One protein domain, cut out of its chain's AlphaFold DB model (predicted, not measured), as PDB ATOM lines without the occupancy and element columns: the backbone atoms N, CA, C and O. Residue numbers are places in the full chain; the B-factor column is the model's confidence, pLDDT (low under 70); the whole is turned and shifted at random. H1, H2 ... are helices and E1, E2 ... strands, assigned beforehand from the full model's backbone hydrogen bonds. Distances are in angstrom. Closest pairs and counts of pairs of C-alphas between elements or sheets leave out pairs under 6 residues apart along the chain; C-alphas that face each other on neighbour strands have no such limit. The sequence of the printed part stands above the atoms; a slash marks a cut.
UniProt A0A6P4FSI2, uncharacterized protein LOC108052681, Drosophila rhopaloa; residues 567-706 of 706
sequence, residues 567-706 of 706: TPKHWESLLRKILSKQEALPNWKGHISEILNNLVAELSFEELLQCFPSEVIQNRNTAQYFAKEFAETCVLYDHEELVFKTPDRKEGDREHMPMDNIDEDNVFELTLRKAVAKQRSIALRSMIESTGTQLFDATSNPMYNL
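AT A GLANCE: This is residues 567 to 706 of the 706 residues of the protein "uncharacterized protein LOC108052681" of Drosophila rhopaloa (UniProt A0A6P4FSI2). One long straight helix, H5, runs along a cluster of four shorter helices at one end and sticks out at the other with residues 691 to 700, followed by the tail 701 to 706. H2 and H4 pack on residues 667 to 683 of H5, H3 sits between H1 and H4 and touches both, H1 packs on H2 and H3 and is apart from H5, and a small hairpin of E1 and E2 follows H4, from which a long loop, residues 644 to 666, swings out with residues 648 to 654 and folds back to where H5 begins. The printed part has 140 residues, with five named helices and two named strands in the order H1 H2 H3 H4 E1 E2 H5; the sheet, E1 - E2, is antiparallel, and the class is mostly helix. The whole is loose, with a radius of gyration of the C-alphas of 19.8 A and spans of 75 by 33 by 25 A.

IN THESE COORDINATES: Begin with E1, residues 636 to 638, whose C-alpha 636 is at (201.116, 111.847, 211.082), and E2, residues 641 to 643. Then find C-alpha 667 at (186.743, 91.907, 195.818); from there H5, residues 667 to 700, runs 48.8 A to C-alpha 700 at (190.104, 135.115, 218.251). H4 is residues 620 to 633, 20.3 A long, and H3 is residues 605 to 610. H2, residues 588 to 602, measures 21.6 A, and H1, residues 568 to 580, measures 18.3 A.

HOW THE PARTS SIT: Look first at the hairpin of E1 and E2: N 641 and O 638 are 3.0 A apart, within hydrogen-bond range, and C-alphas 637 and 642 face each other at 5.1 A. The closest C-alphas of E2 and H5, Leu 642 and Ser 690, are 7.5 A apart. H5 touches H4 with residues 672 to 683 alone, closest at the C-alphas of Phe 630 and Val 676, 5.8 A, at a shallow tilt of 17 degrees, the same way. H5 touches H2 with residues 667 to 675 alone, closest at the C-alphas of Val 600 and Ala 675, 6.4 A. H3 and H4 form a helical hairpin, closest at the C-alphas of Glu 606 and Ala 627, 7.5 A. H1 and H2 form another, closest at the C-alphas of Ile 578 and Trp 588, 6.8 A. H1 and H5 are apart. In H1, H3, H4 and H5 every O i to N i+4 pair is within hydrogen-bond range; in H2, 10 of 11 are.

THE WHOLE: The C-alphas farthest apart, Ala 584 and Leu 706, are 75.1 A apart. The printed part has no cut, and its one long link is E2 to H5, residues 644 to 666, of which 648 to 654 stand free. Mean pLDDT of the printed part is 71.1; look for values under 70 at, among others, residues 631 to 662 and 693 to 706.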
ATOM      1  N   THR A 567     197.647  85.485 212.238       87.56
ATOM      2  CA  THR A 567     198.626  86.432 211.697       87.56
ATOM      3  C   THR A 567     198.252  86.767 210.250       87.56
ATOM      4  O   THR A 567     197.466  86.027 209.647       87.56
ATOM      5  N   PRO A 568     198.833  87.815 209.637       87.50
ATOM      6  CA  PRO A 568     198.584  88.123 208.229       87.50
ATOM      7  C   PRO A 568     198.774  86.924 207.288       87.50
ATOM      8  O   PRO A 568     197.938  86.671 206.427       87.50
ATOM      9  N   LYS A 569     199.788  86.085 207.537       87.88
ATOM     10  CA  LYS A 569     200.026  84.857 206.759       87.88
ATOM     11  C   LYS A 569     198.935  83.796 206.947       87.88
ATOM     12  O   LYS A 569     198.579  83.093 206.004       87.88
ATOM     13  N   HIS A 570     198.371  83.677 208.152       90.62
ATOM     14  CA  HIS A 570     197.231  82.783 208.391       90.62
ATOM     15  C   HIS A 570     195.985  83.264 207.636       90.62
ATOM     16  O   HIS A 570     195.264  82.449 207.057       90.62
ATOM     17  N   TRP A 571     195.754  84.581 207.594       92.00
ATOM     18  CA  TRP A 571     194.686  85.177 206.790       92.00
ATOM     19  C   TRP A 571     194.901  84.954 205.292       92.00
ATOM     20  O   TRP A 571     193.958  84.562 204.608       92.00
ATOM     21  N   GLU A 572     196.133  85.100 204.803       90.81
ATOM     22  CA  GLU A 572     196.493  84.795 203.414       90.81
ATOM     23  C   GLU A 572     196.181  83.340 203.048       90.81
ATOM     24  O   GLU A 572     195.501  83.077 202.054       90.81
ATOM     25  N   SER A 573     196.602  82.388 203.887       90.44
ATOM     26  CA  SER A 573     196.319  80.961 203.694       90.44
ATOM     27  C   SER A 573     194.814  80.668 203.675       90.44
ATOM     28  O   SER A 573     194.329  79.928 202.814       90.44
ATOM     29  N   LEU A 574     194.039  81.292 204.571       92.31
ATOM     30  CA  LEU A 574     192.581  81.163 204.592       92.31
ATOM     31  C   LEU A 574     191.943  81.698 203.302       92.31
ATOM     32  O   LEU A 574     191.114  81.012 202.698       92.31
ATOM     33  N   LEU A 575     192.329  82.896 202.863       92.38
ATOM     34  CA  LEU A 575     191.803  83.505 201.641       92.38
ATOM     35  C   LEU A 575     192.169  82.670 200.410       92.38
ATOM     36  O   LEU A 575     191.301  82.400 199.581       92.38
ATOM     37  N   ARG A 576     193.403  82.157 200.337       90.94
ATOM     38  CA  ARG A 576     193.845  81.229 199.287       90.94
ATOM     39  C   ARG A 576     193.004  79.949 199.265       90.94
ATOM     40  O   ARG A 576     192.575  79.517 198.197       90.94
ATOM     41  N   LYS A 577     192.693  79.372 200.431       90.38
ATOM     42  CA  LYS A 577     191.817  78.191 200.539       90.38
ATOM     43  C   LYS A 577     190.399  78.470 200.047       90.38
ATOM     44  O   LYS A 577     189.858  77.653 199.303       90.38
ATOM     45  N   ILE A 578     189.808  79.613 200.402       90.75
ATOM     46  CA  ILE A 578     188.479  80.004 199.899       90.75
ATOM     47  C   ILE A 578     188.515  80.153 198.372       90.75
ATOM     48  O   ILE A 578     187.644  79.622 197.685       90.75
ATOM     49  N   LEU A 579     189.554  80.801 197.832       88.94
ATOM     50  CA  LEU A 579     189.735  80.965 196.387       88.94
ATOM     51  C   LEU A 579     189.934  79.630 195.655       88.94
ATOM     52  O   LEU A 579     189.438  79.467 194.547       88.94
ATOM     53  N   SER A 580     190.600  78.650 196.263       89.38
ATOM     54  CA  SER A 580     190.743  77.315 195.661       89.38
ATOM     55  C   SER A 580     189.425  76.529 195.591       89.38
ATOM     56  O   SER A 580     189.308  75.595 194.806       89.38
ATOM     57  N   LYS A 581     188.420  76.910 196.396       86.38
ATOM     58  CA  LYS A 581     187.114  76.237 196.505       86.38
ATOM     59  C   LYS A 581     185.958  77.068 195.932       86.38
ATOM     60  O   LYS A 581     184.809  76.856 196.314       86.38
ATOM     61  N   GLN A 582     186.240  77.993 195.011       86.06
ATOM     62  CA  GLN A 582     185.233  78.885 194.413       86.06
ATOM     63  C   GLN A 582     184.043  78.143 193.793       86.06
ATOM     64  O   GLN A 582     182.912  78.601 193.923       86.06
ATOM     65  N   GLU A 583     184.287  77.002 193.145       82.12
ATOM     66  CA  GLU A 583     183.240  76.208 192.488       82.12
ATOM     67  C   GLU A 583     182.325  75.487 193.491       82.12
ATOM     68  O   GLU A 583     181.145  75.284 193.220       82.12
ATOM     69  N   ALA A 584     182.857  75.131 194.664       80.56
ATOM     70  CA  ALA A 584     182.138  74.393 195.701       80.56
ATOM     71  C   ALA A 584     181.425  75.306 196.717       80.56
ATOM     72  O   ALA A 584     180.511  74.861 197.409       80.56
ATOM     73  N   LEU A 585     181.843  76.573 196.835       81.56
ATOM     74  CA  LEU A 585     181.324  77.528 197.817       81.56
ATOM     75  C   LEU A 585     180.400  78.560 197.157       81.56
ATOM     76  O   LEU A 585     180.887  79.539 196.572       81.56
ATOM     77  N   PRO A 586     179.067  78.421 197.289       75.62
ATOM     78  CA  PRO A 586     178.161  79.478 196.864       75.62
ATOM     79  C   PRO A 586     178.465  80.750 197.670       75.62
ATOM     80  O   PRO A 586     178.685  80.698 198.875       75.62
ATOM     81  N   ASN A 587     178.483  81.909 197.007       85.81
ATOM     82  CA  ASN A 587     178.771  83.208 197.633       85.81
ATOM     83  C   ASN A 587     180.179  83.352 198.271       85.81
ATOM     84  O   ASN A 587     180.363  84.124 199.215       85.81
ATOM     85  N   TRP A 588     181.210  82.684 197.733       87.88
ATOM     86  CA  TRP A 588     182.603  82.864 198.184       87.88
ATOM     87  C   TRP A 588     183.051  84.341 198.218       87.88
ATOM     88  O   TRP A 588     183.739  84.751 199.156       87.88
ATOM     89  N   LYS A 589     182.607  85.167 197.251       88.12
ATOM     90  CA  LYS A 589     182.885  86.618 197.213       88.12
ATOM     91  C   LYS A 589     182.355  87.331 198.461       88.12
ATOM     92  O   LYS A 589     183.030  88.214 198.988       88.12
ATOM     93  N   GLY A 590     181.178  86.940 198.955       88.50
ATOM     94  CA  GLY A 590     180.586  87.481 200.178       88.50
ATOM     95  C   GLY A 590     181.403  87.137 201.424       88.50
ATOM     96  O   GLY A 590     181.669  88.019 202.235       88.50
ATOM     97  N   HIS A 591     181.880  85.895 201.533       87.88
ATOM     98  CA  HIS A 591     182.735  85.464 202.645       87.88
ATOM     99  C   HIS A 591     184.082  86.195 202.668       87.88
ATOM    100  O   HIS A 591     184.502  86.685 203.717       87.88
ATOM    101  N   ILE A 592     184.734  86.334 201.509       90.50
ATOM    102  CA  ILE A 592     185.971  87.118 201.392       90.50
ATOM    103  C   ILE A 592     185.711  88.586 201.732       90.50
ATOM    104  O   ILE A 592     186.473  89.176 202.492       90.50
ATOM    105  N   SER A 593     184.619  89.164 201.225       89.31
ATOM    106  CA  SER A 593     184.244  90.549 201.528       89.31
ATOM    107  C   SER A 593     184.058  90.772 203.029       89.31
ATOM    108  O   SER A 593     184.523  91.778 203.554       89.31
ATOM    109  N   GLU A 594     183.396  89.849 203.732       89.38
ATOM    110  CA  GLU A 594     183.217  89.928 205.184       89.38
ATOM    111  C   GLU A 594     184.564  89.910 205.916       89.38
ATOM    112  O   GLU A 594     184.823  90.801 206.725       89.38
ATOM    113  N   ILE A 595     185.443  88.955 205.597       90.62
ATOM    114  CA  ILE A 595     186.780  88.857 206.203       90.62
ATOM    115  C   ILE A 595     187.567  90.149 205.952       90.62
ATOM    116  O   ILE A 595     188.042  90.782 206.891       90.62
ATOM    117  N   LEU A 596     187.652  90.582 204.694       89.94
ATOM    118  CA  LEU A 596     188.424  91.756 204.297       89.94
ATOM    119  C   LEU A 596     187.898  93.058 204.915       89.94
ATOM    120  O   LEU A 596     188.691  93.863 205.395       89.94
ATOM    121  N   ASN A 597     186.578  93.265 204.960       89.12
ATOM    122  CA  ASN A 597     185.994  94.469 205.564       89.12
ATOM    123  C   ASN A 597     186.327  94.582 207.057       89.12
ATOM    124  O   ASN A 597     186.552  95.688 207.548       89.12
ATOM    125  N   ASN A 598     186.363  93.454 207.773       87.69
ATOM    126  CA  ASN A 598     186.757  93.457 209.176       87.69
ATOM    127  C   ASN A 598     188.281  93.616 209.342       87.69
ATOM    128  O   ASN A 598     188.708  94.390 210.196       87.69
ATOM    129  N   LEU A 599     189.101  92.986 208.490       88.06
ATOM    130  CA  LEU A 599     190.562  93.167 208.502       88.06
ATOM    131  C   LEU A 599     190.970  94.628 208.269       88.06
ATOM    132  O   LEU A 599     191.845  95.130 208.965       88.06
ATOM    133  N   VAL A 600     190.296  95.347 207.363       85.69
ATOM    134  CA  VAL A 600     190.518  96.791 207.124       85.69
ATOM    135  C   VAL A 600     190.241  97.647 208.368       85.69
ATOM    136  O   VAL A 600     190.737  98.769 208.479       85.69
ATOM    137  N   ALA A 601     189.399  97.177 209.290       81.62
ATOM    138  CA  ALA A 601     189.107  97.894 210.525       81.62
ATOM    139  C   ALA A 601     190.136  97.625 211.634       81.62
ATOM    140  O   ALA A 601     190.289  98.483 212.501       81.62
ATOM    141  N   GLU A 602     190.808  96.471 211.610       80.75
ATOM    142  CA  GLU A 602     191.681  96.005 212.698       80.75
ATOM    143  C   GLU A 602     193.181  96.096 212.382       80.75
ATOM    144  O   GLU A 602     193.970  96.271 213.306       80.75
ATOM    145  N   LEU A 603     193.582  95.994 211.110       82.69
ATOM    146  CA  LEU A 603     194.987  95.946 210.698       82.69
ATOM    147  C   LEU A 603     195.484  97.264 210.102       82.69
ATOM    148  O   LEU A 603     194.723  98.041 209.517       82.69
ATOM    149  N   SER A 604     196.801  97.475 210.183       82.75
ATOM    150  CA  SER A 604     197.465  98.496 209.373       82.75
ATOM    151  C   SER A 604     197.398  98.143 207.883       82.75
ATOM    152  O   SER A 604     197.184  96.995 207.491       82.75
ATOM    153  N   PHE A 605     197.603  99.137 207.019       80.56
ATOM    154  CA  PHE A 605     197.555  98.921 205.573       80.56
ATOM    155  C   PHE A 605     198.650  97.962 205.076       80.56
ATOM    156  O   PHE A 605     198.406  97.149 204.188       80.56
ATOM    157  N   GLU A 606     199.843  98.017 205.673       80.56
ATOM    158  CA  GLU A 606     200.948  97.113 205.338       80.56
ATOM    159  C   GLU A 606     200.643  95.666 205.742       80.56
ATOM    160  O   GLU A 606     200.872  94.746 204.957       80.56
ATOM    161  N   GLU A 607     200.077  95.456 206.932       84.44
ATOM    162  CA  GLU A 607     199.638  94.132 207.390       84.44
ATOM    163  C   GLU A 607     198.468  93.606 206.556       84.44
ATOM    164  O   GLU A 607     198.433  92.420 206.234       84.44
ATOM    165  N   LEU A 608     197.539  94.477 206.151       86.25
ATOM    166  CA  LEU A 608     196.436  94.115 205.267       86.25
ATOM    167  C   LEU A 608     196.949  93.585 203.922       86.25
ATOM    168  O   LEU A 608     196.456  92.564 203.454       86.25
ATOM    169  N   LEU A 609     197.947  94.241 203.319       84.38
ATOM    170  CA  LEU A 609     198.554  93.770 202.070       84.38
ATOM    171  C   LEU A 609     199.231  92.402 202.232       84.38
ATOM    172  O   LEU A 609     199.193  91.598 201.305       84.38
ATOM    173  N   GLN A 610     199.805  92.110 203.402       86.62
ATOM    174  CA  GLN A 610     200.383  90.793 203.697       86.62
ATOM    175  C   GLN A 610     199.328  89.683 203.810       86.62
ATOM    176  O   GLN A 610     199.676  88.513 203.694       86.62
ATOM    177  N   CYS A 611     198.052  90.020 204.014       88.50
ATOM    178  CA  CYS A 611     196.965  89.043 204.011       88.50
ATOM    179  C   CYS A 611     196.555  88.607 202.596       88.50
ATOM    180  O   CYS A 611     195.749  87.690 202.465       88.50
ATOM    181  N   PHE A 612     196.991  89.286 201.532       88.94
ATOM    182  CA  PHE A 612     196.440  89.072 200.192       88.94
ATOM    183  C   PHE A 612     197.242  87.992 199.456       88.94
ATOM    184  O   PHE A 612     198.460  88.130 199.341       88.94
ATOM    185  N   PRO A 613     196.594  86.942 198.909       86.50
ATOM    186  CA  PRO A 613     197.306  85.946 198.120       86.50
ATOM    187  C   PRO A 613     197.940  86.586 196.879       86.50
ATOM    188  O   PRO A 613     197.337  87.441 196.222       86.50
ATOM    189  N   SER A 614     199.164  86.164 196.560       79.12
ATOM    190  CA  SER A 614     199.984  86.771 195.502       79.12
ATOM    191  C   SER A 614     199.348  86.737 194.107       79.12
ATOM    192  O   SER A 614     199.675  87.560 193.257       79.12
ATOM    193  N   GLU A 615     198.415  85.815 193.879       78.38
ATOM    194  CA  GLU A 615     197.728  85.593 192.609       78.38
ATOM    195  C   GLU A 615     196.607  86.611 192.354       78.38
ATOM    196  O   GLU A 615     196.136  86.749 191.226       78.38
ATOM    197  N   VAL A 616     196.154  87.314 193.397       80.00
ATOM    198  CA  VAL A 616     194.936  88.133 193.334       80.00
ATOM    199  C   VAL A 616     195.208  89.570 192.904       80.00
ATOM    200  O   VAL A 616     194.348  90.212 192.300       80.00
ATOM    201  N   ILE A 617     196.417  90.064 193.174       71.44
ATOM    202  CA  ILE A 617     196.909  91.332 192.638       71.44
ATOM    203  C   ILE A 617     197.885  90.995 191.510       71.44
ATOM    204  O   ILE A 617     199.079  90.808 191.733       71.44
ATOM    205  N   GLN A 618     197.369  90.920 190.281       62.34
ATOM    206  CA  GLN A 618     198.123  90.468 189.101       62.34
ATOM    207  C   GLN A 618     199.370  91.317 188.800       62.34
ATOM    208  O   GLN A 618     200.308  90.845 188.160       62.34
ATOM    209  N   ASN A 619     199.402  92.571 189.262       61.66
ATOM    210  CA  ASN A 619     200.506  93.489 189.026       61.66
ATOM    211  C   ASN A 619     201.082  93.991 190.357       61.66
ATOM    212  O   ASN A 619     200.452  94.760 191.081       61.66
ATOM    213  N   ARG A 620     202.322  93.586 190.662       54.69
ATOM    214  CA  ARG A 620     203.069  94.014 191.861       54.69
ATOM    215  C   ARG A 620     203.155  95.539 191.986       54.69
ATOM    216  O   ARG A 620     203.195  96.055 193.102       54.69
ATOM    217  N   ASN A 621     203.125  96.247 190.856       60.69
ATOM    218  CA  ASN A 621     203.101  97.703 190.833       60.69
ATOM    219  C   ASN A 621     201.794  98.243 191.430       60.69
ATOM    220  O   ASN A 621     201.841  99.213 192.169       60.69
ATOM    221  N   THR A 622     200.644  97.597 191.206       65.69
ATOM    222  CA  THR A 622     199.338  98.033 191.737       65.69
ATOM    223  C   THR A 622     199.323  98.054 193.268       65.69
ATOM    224  O   THR A 622     198.906  99.045 193.862       65.69
ATOM    225  N   ALA A 623     199.860  97.020 193.927       66.75
ATOM    226  CA  ALA A 623     200.002  97.012 195.388       66.75
ATOM    227  C   ALA A 623     200.931  98.136 195.886       66.75
ATOM    228  O   ALA A 623     200.623  98.808 196.872       66.75
ATOM    229  N   GLN A 624     202.044  98.380 195.183       68.25
ATOM    230  CA  GLN A 624     202.969  99.476 195.494       68.25
ATOM    231  C   GLN A 624     202.337 100.857 195.274       68.25
ATOM    232  O   GLN A 624     202.590 101.766 196.063       68.25
ATOM    233  N   TYR A 625     201.487 101.021 194.257       72.25
ATOM    234  CA  TYR A 625     200.738 102.255 194.016       72.25
ATOM    235  C   TYR A 625     199.743 102.526 195.143       72.25
ATOM    236  O   TYR A 625     199.763 103.622 195.695       72.25
ATOM    237  N   PHE A 626     198.941 101.534 195.542       73.12
ATOM    238  CA  PHE A 626     198.028 101.693 196.676       73.12
ATOM    239  C   PHE A 626     198.783 102.001 197.980       73.12
ATOM    240  O   PHE A 626     198.349 102.860 198.744       73.12
ATOM    241  N   ALA A 627     199.939 101.368 198.217       71.69
ATOM    242  CA  ALA A 627     200.789 101.673 199.370       71.69
ATOM    243  C   ALA A 627     201.342 103.108 199.328       71.69
ATOM    244  O   ALA A 627     201.303 103.814 200.334       71.69
ATOM    245  N   LYS A 628     201.804 103.569 198.158       72.56
ATOM    246  CA  LYS A 628     202.265 104.948 197.953       72.56
ATOM    247  C   LYS A 628     201.134 105.949 198.182       72.56
ATOM    248  O   LYS A 628     201.317 106.925 198.898       72.56
ATOM    249  N   GLU A 629     199.962 105.699 197.612       69.44
ATOM    250  CA  GLU A 629     198.786 106.558 197.744       69.44
ATOM    251  C   GLU A 629     198.290 106.615 199.193       69.44
ATOM    252  O   GLU A 629     197.948 107.694 199.685       69.44
ATOM    253  N   PHE A 630     198.308 105.484 199.902       70.44
ATOM    254  CA  PHE A 630     198.007 105.420 201.328       70.44
ATOM    255  C   PHE A 630     199.016 106.239 202.146       70.44
ATOM    256  O   PHE A 630     198.606 107.078 202.946       70.44
ATOM    257  N   ALA A 631     200.320 106.070 201.905       69.12
ATOM    258  CA  ALA A 631     201.371 106.820 202.597       69.12
ATOM    259  C   ALA A 631     201.275 108.335 202.348       69.12
ATOM    260  O   ALA A 631     201.423 109.122 203.279       69.12
ATOM    261  N   GLU A 632     200.965 108.748 201.116       66.25
ATOM    262  CA  GLU A 632     200.756 110.154 200.748       66.25
ATOM    263  C   GLU A 632     199.498 110.772 201.384       66.25
ATOM    264  O   GLU A 632     199.405 111.993 201.492       66.25
ATOM    265  N   THR A 633     198.516 109.958 201.787       61.62
ATOM    266  CA  THR A 633     197.253 110.422 202.390       61.62
ATOM    267  C   THR A 633     197.161 110.179 203.894       61.62
ATOM    268  O   THR A 633     196.161 110.551 204.510       61.62
ATOM    269  N   CYS A 634     198.192 109.595 204.508       57.41
ATOM    270  CA  CYS A 634     198.251 109.400 205.949       57.41
ATOM    271  C   CYS A 634     198.606 110.688 206.690       57.41
ATOM    272  O   CYS A 634     199.555 111.392 206.353       57.41
ATOM    273  N   VAL A 635     197.852 110.952 207.753       56.56
ATOM    274  CA  VAL A 635     198.119 112.033 208.699       56.56
ATOM    275  C   VAL A 635     199.042 111.497 209.790       56.56
ATOM    276  O   VAL A 635     198.709 110.508 210.443       56.56
ATOM    277  N   LEU A 636     200.197 112.134 209.982       52.66
ATOM    278  CA  LEU A 636     201.116 111.847 211.082       52.66
ATOM    279  C   LEU A 636     201.041 112.996 212.093       52.66
ATOM    280  O   LEU A 636     201.106 114.164 211.712       52.66
ATOM    281  N   TYR A 637     200.908 112.654 213.371       45.28
ATOM    282  CA  TYR A 637     201.082 113.603 214.467       45.28
ATOM    283  C   TYR A 637     202.570 113.677 214.793       45.28
ATOM    284  O   TYR A 637     203.158 112.661 215.168       45.28
ATOM    285  N   ASP A 638     203.166 114.856 214.655       43.69
ATOM    286  CA  ASP A 638     204.533 115.111 215.097       43.69
ATOM    287  C   ASP A 638     204.494 116.255 216.114       43.69
ATOM    288  O   ASP A 638     203.950 117.319 215.838       43.69
ATOM    289  N   HIS A 639     204.993 115.999 217.325       42.75
ATOM    290  CA  HIS A 639     205.034 116.967 218.435       42.75
ATOM    291  C   HIS A 639     203.705 117.707 218.716       42.75
ATOM    292  O   HIS A 639     203.694 118.921 218.867       42.75
ATOM    293  N   GLU A 640     202.589 116.969 218.800       47.34
ATOM    294  CA  GLU A 640     201.229 117.505 219.052       47.34
ATOM    295  C   GLU A 640     200.670 118.440 217.958       47.34
ATOM    296  O   GLU A 640     199.543 118.920 218.081       47.34
ATOM    297  N   GLU A 641     201.377 118.610 216.838       43.78
ATOM    298  CA  GLU A 641     200.904 119.337 215.663       43.78
ATOM    299  C   GLU A 641     200.650 118.384 214.480       43.78
ATOM    300  O   GLU A 641     201.330 117.375 214.265       43.78
ATOM    301  N   LEU A 642     199.609 118.691 213.703       45.59
ATOM    302  CA  LEU A 642     199.257 117.961 212.486       45.59
ATOM    303  C   LEU A 642     200.219 118.362 211.363       45.59
ATOM    304  O   LEU A 642     200.029 119.389 210.711       45.59
ATOM    305  N   VAL A 643     201.251 117.552 211.124       47.69
ATOM    306  CA  VAL A 643     202.241 117.832 210.078       47.69
ATOM    307  C   VAL A 643     201.834 117.152 208.773       47.69
ATOM    308  O   VAL A 643     201.942 115.936 208.600       47.69
ATOM    309  N   PHE A 644     201.406 117.961 207.804       49.91
ATOM    310  CA  PHE A 644     201.213 117.519 206.427       49.91
ATOM    311  C   PHE A 644     202.577 117.346 205.756       49.91
ATOM    312  O   PHE A 644     203.202 118.319 205.337       49.91
ATOM    313  N   LYS A 645     203.047 116.105 205.597       46.88
ATOM    314  CA  LYS A 645     204.145 115.839 204.662       46.88
ATOM    315  C   LYS A 645     203.608 115.942 203.239       46.88
ATOM    316  O   LYS A 645     203.158 114.958 202.666       46.88
ATOM    317  N   THR A 646     203.679 117.128 202.641       42.56
ATOM    318  CA  THR A 646     203.752 117.236 201.180       42.56
ATOM    319  C   THR A 646     205.077 116.610 200.748       42.56
ATOM    320  O   THR A 646     206.119 117.168 201.090       42.56
ATOM    321  N   PRO A 647     205.098 115.461 200.047       44.62
ATOM    322  CA  PRO A 647     206.339 115.004 199.441       44.62
ATOM    323  C   PRO A 647     206.807 116.079 198.455       44.62
ATOM    324  O   PRO A 647     205.986 116.595 197.691       44.62
ATOM    325  N   ASP A 648     208.100 116.410 198.474       41.47
ATOM    326  CA  ASP A 648     208.746 117.258 197.467       41.47
ATOM    327  C   ASP A 648     208.469 116.666 196.077       41.47
ATOM    328  O   ASP A 648     209.113 115.716 195.623       41.47
ATOM    329  N   ARG A 649     207.437 117.181 195.406       44.88
ATOM    330  CA  ARG A 649     207.016 116.718 194.087       44.88
ATOM    331  C   ARG A 649     207.733 117.535 193.028       44.88
ATOM    332  O   ARG A 649     207.519 118.737 192.911       44.88
ATOM    333  N   LYS A 650     208.517 116.854 192.191       44.00
ATOM    334  CA  LYS A 650     208.831 117.355 190.851       44.00
ATOM    335  C   LYS A 650     207.522 117.403 190.057       44.00
ATOM    336  O   LYS A 650     206.813 116.400 189.976       44.00
ATOM    337  N   GLU A 651     207.186 118.570 189.519       36.88
ATOM    338  CA  GLU A 651     206.047 118.761 188.619       36.88
ATOM    339  C   GLU A 651     206.192 117.825 187.406       36.88
ATOM    340  O   GLU A 651     207.099 117.998 186.595       36.88
ATOM    341  N   GLY A 652     205.342 116.799 187.300       42.50
ATOM    342  CA  GLY A 652     205.320 115.903 186.136       42.50
ATOM    343  C   GLY A 652     204.691 114.527 186.366       42.50
ATOM    344  O   GLY A 652     203.902 114.089 185.540       42.50
ATOM    345  N   ASP A 653     204.934 113.879 187.507       38.88
ATOM    346  CA  ASP A 653     204.535 112.472 187.724       38.88
ATOM    347  C   ASP A 653     203.229 112.326 188.518       38.88
ATOM    348  O   ASP A 653     203.162 111.690 189.572       38.88
ATOM    349  N   ARG A 654     202.139 112.899 188.004       42.84
ATOM    350  CA  ARG A 654     200.803 112.381 188.334       42.84
ATOM    351  C   ARG A 654     200.465 111.260 187.355       42.84
ATOM    352  O   ARG A 654     199.518 111.377 186.584       42.84
ATOM    353  N   GLU A 655     201.184 110.143 187.441       43.94
ATOM    354  CA  GLU A 655     200.574 108.853 187.107       43.94
ATOM    355  C   GLU A 655     199.570 108.527 188.220       43.94
ATOM    356  O   GLU A 655     199.788 107.677 189.080       43.94
ATOM    357  N   HIS A 656     198.467 109.277 188.257       45.78
ATOM    358  CA  HIS A 656     197.265 108.780 188.902       45.78
ATOM    359  C   HIS A 656     196.853 107.576 188.071       45.78
ATOM    360  O   HIS A 656     196.444 107.747 186.923       45.78
ATOM    361  N   MET A 657     196.964 106.365 188.618       47.00
ATOM    362  CA  MET A 657     196.149 105.290 188.076       47.00
ATOM    363  C   MET A 657     194.709 105.795 188.208       47.00
ATOM    364  O   MET A 657     194.320 106.200 189.311       47.00
ATOM    365  N   PRO A 658     193.928 105.875 187.119       49.12
ATOM    366  CA  PRO A 658     192.528 106.200 187.263       49.12
ATOM    367  C   PRO A 658     191.973 105.163 188.235       49.12
ATOM    368  O   PRO A 658     192.062 103.962 187.975       49.12
ATOM    369  N   MET A 659     191.373 105.610 189.335       52.50
ATOM    370  CA  MET A 659     190.518 104.760 190.178       52.50
ATOM    371  C   MET A 659     189.335 104.166 189.373       52.50
ATOM    372  O   MET A 659     188.506 103.458 189.932       52.50
ATOM    373  N   ASP A 660     189.268 104.468 188.073       52.28
ATOM    374  CA  ASP A 660     188.344 103.983 187.056       52.28
ATOM    375  C   ASP A 660     188.824 102.694 186.347       52.28
ATOM    376  O   ASP A 660     188.029 102.076 185.649       52.28
ATOM    377  N   ASN A 661     190.083 102.259 186.529       58.62
ATOM    378  CA  ASN A 661     190.613 100.991 185.982       58.62
ATOM    379  C   ASN A 661     190.597  99.835 187.001       58.62
ATOM    380  O   ASN A 661     191.273  98.828 186.800       58.62
ATOM    381  N   ILE A 662     189.884 100.003 188.115       65.19
ATOM    382  CA  ILE A 662     189.742  98.966 189.139       65.19
ATOM    383  C   ILE A 662     188.796  97.893 188.614       65.19
ATOM    384  O   ILE A 662     187.728  98.209 188.087       65.19
ATOM    385  N   ASP A 663     189.179  96.631 188.780       71.31
ATOM    386  CA  ASP A 663     188.275  95.528 188.499       71.31
ATOM    387  C   ASP A 663     187.187  95.487 189.585       71.31
ATOM    388  O   ASP A 663     187.406  95.016 190.702       71.31
ATOM    389  N   GLU A 664     186.000  96.011 189.266       71.56
ATOM    390  CA  GLU A 664     184.835  96.011 190.161       71.56
ATOM    391  C   GLU A 664     184.369  94.583 190.516       71.56
ATOM    392  O   GLU A 664     183.693  94.385 191.530       71.56
ATOM    393  N   ASP A 665     184.768  93.568 189.738       75.75
ATOM    394  CA  ASP A 665     184.522  92.161 190.053       75.75
ATOM    395  C   ASP A 665     185.572  91.560 191.007       75.75
ATOM    396  O   ASP A 665     185.308  90.503 191.612       75.75
ATOM    397  N   ASN A 666     186.716  92.229 191.200       83.69
ATOM    398  CA  ASN A 666     187.775  91.832 192.121       83.69
ATOM    399  C   ASN A 666     187.544  92.419 193.522       83.69
ATOM    400  O   ASN A 666     187.854  93.570 193.835       83.69
ATOM    401  N   VAL A 667     187.050  91.563 194.419       85.62
ATOM    402  CA  VAL A 667     186.743  91.907 195.818       85.62
ATOM    403  C   VAL A 667     187.947  92.506 196.560       85.62
ATOM    404  O   VAL A 667     187.772  93.336 197.452       85.62
ATOM    405  N   PHE A 668     189.170  92.117 196.203       87.25
ATOM    406  CA  PHE A 668     190.384  92.568 196.875       87.25
ATOM    407  C   PHE A 668     190.749  93.997 196.475       87.25
ATOM    408  O   PHE A 668     191.021  94.822 197.350       87.25
ATOM    409  N   GLU A 669     190.682  94.326 195.184       83.19
ATOM    410  CA  GLU A 669     190.905  95.698 194.710       83.19
ATOM    411  C   GLU A 669     189.819  96.648 195.229       83.19
ATOM    412  O   GLU A 669     190.125  97.749 195.695       83.19
ATOM    413  N   LEU A 670     188.562  96.194 195.264       84.31
ATOM    414  CA  LEU A 670     187.456  96.956 195.843       84.31
ATOM    415  C   LEU A 670     187.676  97.249 197.338       84.31
ATOM    416  O   LEU A 670     187.386  98.352 197.812       84.31
ATOM    417  N   THR A 671     188.207  96.287 198.094       86.75
ATOM    418  CA  THR A 671     188.588  96.483 199.501       86.75
ATOM    419  C   THR A 671     189.719  97.504 199.642       86.75
ATOM    420  O   THR A 671     189.612  98.399 200.483       86.75
ATOM    421  N   LEU A 672     190.773  97.428 198.819       84.00
ATOM    422  CA  LEU A 672     191.875  98.402 198.856       84.00
ATOM    423  C   LEU A 672     191.379  99.818 198.549       84.00
ATOM    424  O   LEU A 672     191.695 100.754 199.287       84.00
ATOM    425  N   ARG A 673     190.509  99.966 197.542       81.88
ATOM    426  CA  ARG A 673     189.844 101.237 197.219       81.88
ATOM    427  C   ARG A 673     189.090 101.797 198.425       81.88
ATOM    428  O   ARG A 673     189.223 102.980 198.740       81.88
ATOM    429  N   LYS A 674     188.317 100.958 199.125       82.38
ATOM    430  CA  LYS A 674     187.583 101.350 200.341       82.38
ATOM    431  C   LYS A 674     188.523 101.761 201.474       82.38
ATOM    432  O   LYS A 674     188.243 102.755 202.142       82.38
ATOM    433  N   ALA A 675     189.628 101.046 201.675       81.75
ATOM    434  CA  ALA A 675     190.621 101.370 202.698       81.75
ATOM    435  C   ALA A 675     191.280 102.738 202.437       81.75
ATOM    436  O   ALA A 675     191.294 103.594 203.324       81.75
ATOM    437  N   VAL A 676     191.723 102.994 201.201       77.94
ATOM    438  CA  VAL A 676     192.300 104.288 200.797       77.94
ATOM    439  C   VAL A 676     191.264 105.413 200.882       77.94
ATOM    440  O   VAL A 676     191.556 106.487 201.406       77.94
ATOM    441  N   ALA A 677     190.025 105.183 200.433       78.56
ATOM    442  CA  ALA A 677     188.948 106.169 200.534       78.56
ATOM    443  C   ALA A 677     188.597 106.514 201.993       78.56
ATOM    444  O   ALA A 677     188.388 107.686 202.319       78.56
ATOM    445  N   LYS A 678     188.577 105.515 202.887       79.88
ATOM    446  CA  LYS A 678     188.386 105.716 204.329       79.88
ATOM    447  C   LYS A 678     189.499 106.592 204.902       79.88
ATOM    448  O   LYS A 678     189.192 107.565 205.588       79.88
ATOM    449  N   GLN A 679     190.759 106.309 204.567       72.88
ATOM    450  CA  GLN A 679     191.899 107.089 205.053       72.88
ATOM    451  C   GLN A 679     191.893 108.525 204.524       72.88
ATOM    452  O   GLN A 679     192.034 109.464 205.302       72.88
ATOM    453  N   ARG A 680     191.597 108.718 203.234       73.62
ATOM    454  CA  ARG A 680     191.366 110.048 202.643       73.62
ATOM    455  C   ARG A 680     190.284 110.824 203.377       73.62
ATOM    456  O   ARG A 680     190.450 112.005 203.650       73.62
ATOM    457  N   SER A 681     189.177 110.166 203.708       76.81
ATOM    458  CA  SER A 681     188.076 110.788 204.442       76.81
ATOM    459  C   SER A 681     188.464 111.177 205.874       76.81
ATOM    460  O   SER A 681     188.002 112.206 206.366       76.81
ATOM    461  N   ILE A 682     189.299 110.382 206.550       73.81
ATOM    462  CA  ILE A 682     189.842 110.716 207.876       73.81
ATOM    463  C   ILE A 682     190.803 111.905 207.766       73.81
ATOM    464  O   ILE A 682     190.656 112.875 208.506       73.81
ATOM    465  N   ALA A 683     191.717 111.880 206.794       69.00
ATOM    466  CA  ALA A 683     192.671 112.957 206.552       69.00
ATOM    467  C   ALA A 683     191.985 114.285 206.205       69.00
ATOM    468  O   ALA A 683     192.336 115.327 206.752       69.00
ATOM    469  N   LEU A 684     190.960 114.251 205.349       72.31
ATOM    470  CA  LEU A 684     190.151 115.424 205.016       72.31
ATOM    471  C   LEU A 684     189.417 115.975 206.241       72.31
ATOM    472  O   LEU A 684     189.409 117.186 206.436       72.31
ATOM    473  N   ARG A 685     188.830 115.112 207.081       74.00
ATOM    474  CA  ARG A 685     188.180 115.548 208.329       74.00
ATOM    475  C   ARG A 685     189.168 116.216 209.278       74.00
ATOM    476  O   ARG A 685     188.903 117.324 209.723       74.00
ATOM    477  N   SER A 686     190.328 115.603 209.489       71.44
ATOM    478  CA  SER A 686     191.394 116.164 210.324       71.44
ATOM    479  C   SER A 686     191.930 117.494 209.776       71.44
ATOM    480  O   SER A 686     192.158 118.431 210.537       71.44
ATOM    481  N   MET A 687     192.057 117.631 208.451       69.06
ATOM    482  CA  MET A 687     192.444 118.889 207.804       69.06
ATOM    483  C   MET A 687     191.395 119.985 208.000       69.06
ATOM    484  O   MET A 687     191.757 121.123 208.290       69.06
ATOM    485  N   ILE A 688     190.107 119.653 207.865       73.56
ATOM    486  CA  ILE A 688     189.005 120.594 208.106       73.56
ATOM    487  C   ILE A 688     188.994 121.035 209.572       73.56
ATOM    488  O   ILE A 688     188.864 122.225 209.837       73.56
ATOM    489  N   GLU A 689     189.168 120.104 210.510       73.25
ATOM    490  CA  GLU A 689     189.243 120.400 211.943       73.25
ATOM    491  C   GLU A 689     190.444 121.297 212.265       73.25
ATOM    492  O   GLU A 689     190.263 122.350 212.864       73.25
ATOM    493  N   SER A 690     191.643 120.955 211.780       72.00
ATOM    494  CA  SER A 690     192.858 121.757 211.977       72.00
ATOM    495  C   SER A 690     192.742 123.156 211.374       72.00
ATOM    496  O   SER A 690     193.038 124.142 212.045       72.00
ATOM    497  N   THR A 691     192.252 123.264 210.137       75.31
ATOM    498  CA  THR A 691     192.031 124.563 209.482       75.31
ATOM    499  C   THR A 691     190.968 125.369 210.228       75.31
ATOM    500  O   THR A 691     191.099 126.581 210.372       75.31
ATOM    501  N   GLY A 692     189.925 124.708 210.740       71.44
ATOM    502  CA  GLY A 692     188.889 125.323 211.565       71.44
ATOM    503  C   GLY A 692     189.445 125.889 212.871       71.44
ATOM    504  O   GLY A 692     189.156 127.037 213.199       71.44
ATOM    505  N   THR A 693     190.290 125.130 213.570       67.38
ATOM    506  CA  THR A 693     190.988 125.587 214.780       67.38
ATOM    507  C   THR A 693     191.942 126.738 214.473       67.38
ATOM    508  O   THR A 693     191.879 127.762 215.141       67.38
ATOM    509  N   GLN A 694     192.742 126.649 213.406       67.44
ATOM    510  CA  GLN A 694     193.644 127.731 212.989       67.44
ATOM    511  C   GLN A 694     192.889 129.015 212.621       67.44
ATOM    512  O   GLN A 694     193.324 130.107 212.977       67.44
ATOM    513  N   LEU A 695     191.749 128.911 211.930       65.31
ATOM    514  CA  LEU A 695     190.894 130.059 211.618       65.31
ATOM    515  C   LEU A 695     190.254 130.648 212.877       65.31
ATOM    516  O   LEU A 695     190.177 131.871 213.007       65.31
ATOM    517  N   PHE A 696     189.806 129.807 213.809       66.81
ATOM    518  CA  PHE A 696     189.287 130.256 215.097       66.81
ATOM    519  C   PHE A 696     190.367 130.980 215.906       66.81
ATOM    520  O   PHE A 696     190.127 132.084 216.384       66.81
ATOM    521  N   ASP A 697     191.579 130.438 215.989       63.94
ATOM    522  CA  ASP A 697     192.702 131.059 216.693       63.94
ATOM    523  C   ASP A 697     193.150 132.359 216.009       63.94
ATOM    524  O   ASP A 697     193.351 133.373 216.674       63.94
ATOM    525  N   ALA A 698     193.216 132.394 214.676       63.69
ATOM    526  CA  ALA A 698     193.559 133.603 213.924       63.69
ATOM    527  C   ALA A 698     192.514 134.724 214.078       63.69
ATOM    528  O   ALA A 698     192.868 135.901 214.071       63.69
ATOM    529  N   THR A 699     191.232 134.375 214.228       62.22
ATOM    530  CA  THR A 699     190.140 135.351 214.399       62.22
ATOM    531  C   THR A 699     189.898 135.743 215.858       62.22
ATOM    532  O   THR A 699     189.408 136.842 216.121       62.22
ATOM    533  N   SER A 700     190.254 134.878 216.811       56.78
ATOM    534  CA  SER A 700     190.104 135.115 218.251       56.78
ATOM    535  C   SER A 700     191.340 135.745 218.901       56.78
ATOM    536  O   SER A 700     191.225 136.289 220.000       56.78
ATOM    537  N   ASN A 701     192.499 135.742 218.232       51.19
ATOM    538  CA  ASN A 701     193.709 136.393 218.724       51.19
ATOM    539  C   ASN A 701     193.650 137.924 218.492       51.19
ATOM    540  O   ASN A 701     193.694 138.384 217.346       51.19
ATOM    541  N   PRO A 702     193.583 138.754 219.552       55.81
ATOM    542  CA  PRO A 702     193.379 140.202 219.434       55.81
ATOM    543  C   PRO A 702     194.544 140.956 218.767       55.81
ATOM    544  O   PRO A 702     194.383 142.119 218.412       55.81
ATOM    545  N   MET A 703     195.696 140.307 218.562       50.19
ATOM    546  CA  MET A 703     196.862 140.860 217.857       50.19
ATOM    547  C   MET A 703     196.688 140.974 216.330       50.19
ATOM    548  O   MET A 703     197.436 141.722 215.713       50.19
ATOM    549  N   TYR A 704     195.731 140.259 215.724       48.62
ATOM    550  CA  TYR A 704     195.435 140.333 214.279       48.62
ATOM    551  C   TYR A 704     194.262 141.273 213.936       48.62
ATOM    552  O   TYR A 704     193.967 141.481 212.761       48.62
ATOM    553  N   ASN A 705     193.602 141.847 214.951       45.25
ATOM    554  CA  ASN A 705     192.537 142.854 214.815       45.25
ATOM    555  C   ASN A 705     193.036 144.296 215.068       45.25
ATOM    556  O   ASN A 705     192.228 145.203 215.289       45.25
ATOM    557  N   LEU A 706     194.355 144.501 215.040       38.72
ATOM    558  CA  LEU A 706     195.050 145.794 214.998       38.72
ATOM    559  C   LEU A 706     195.805 145.892 213.673       38.72
ATOM    560  O   LEU A 706     195.857 147.018 213.129       38.72
TER     561      LEU A 706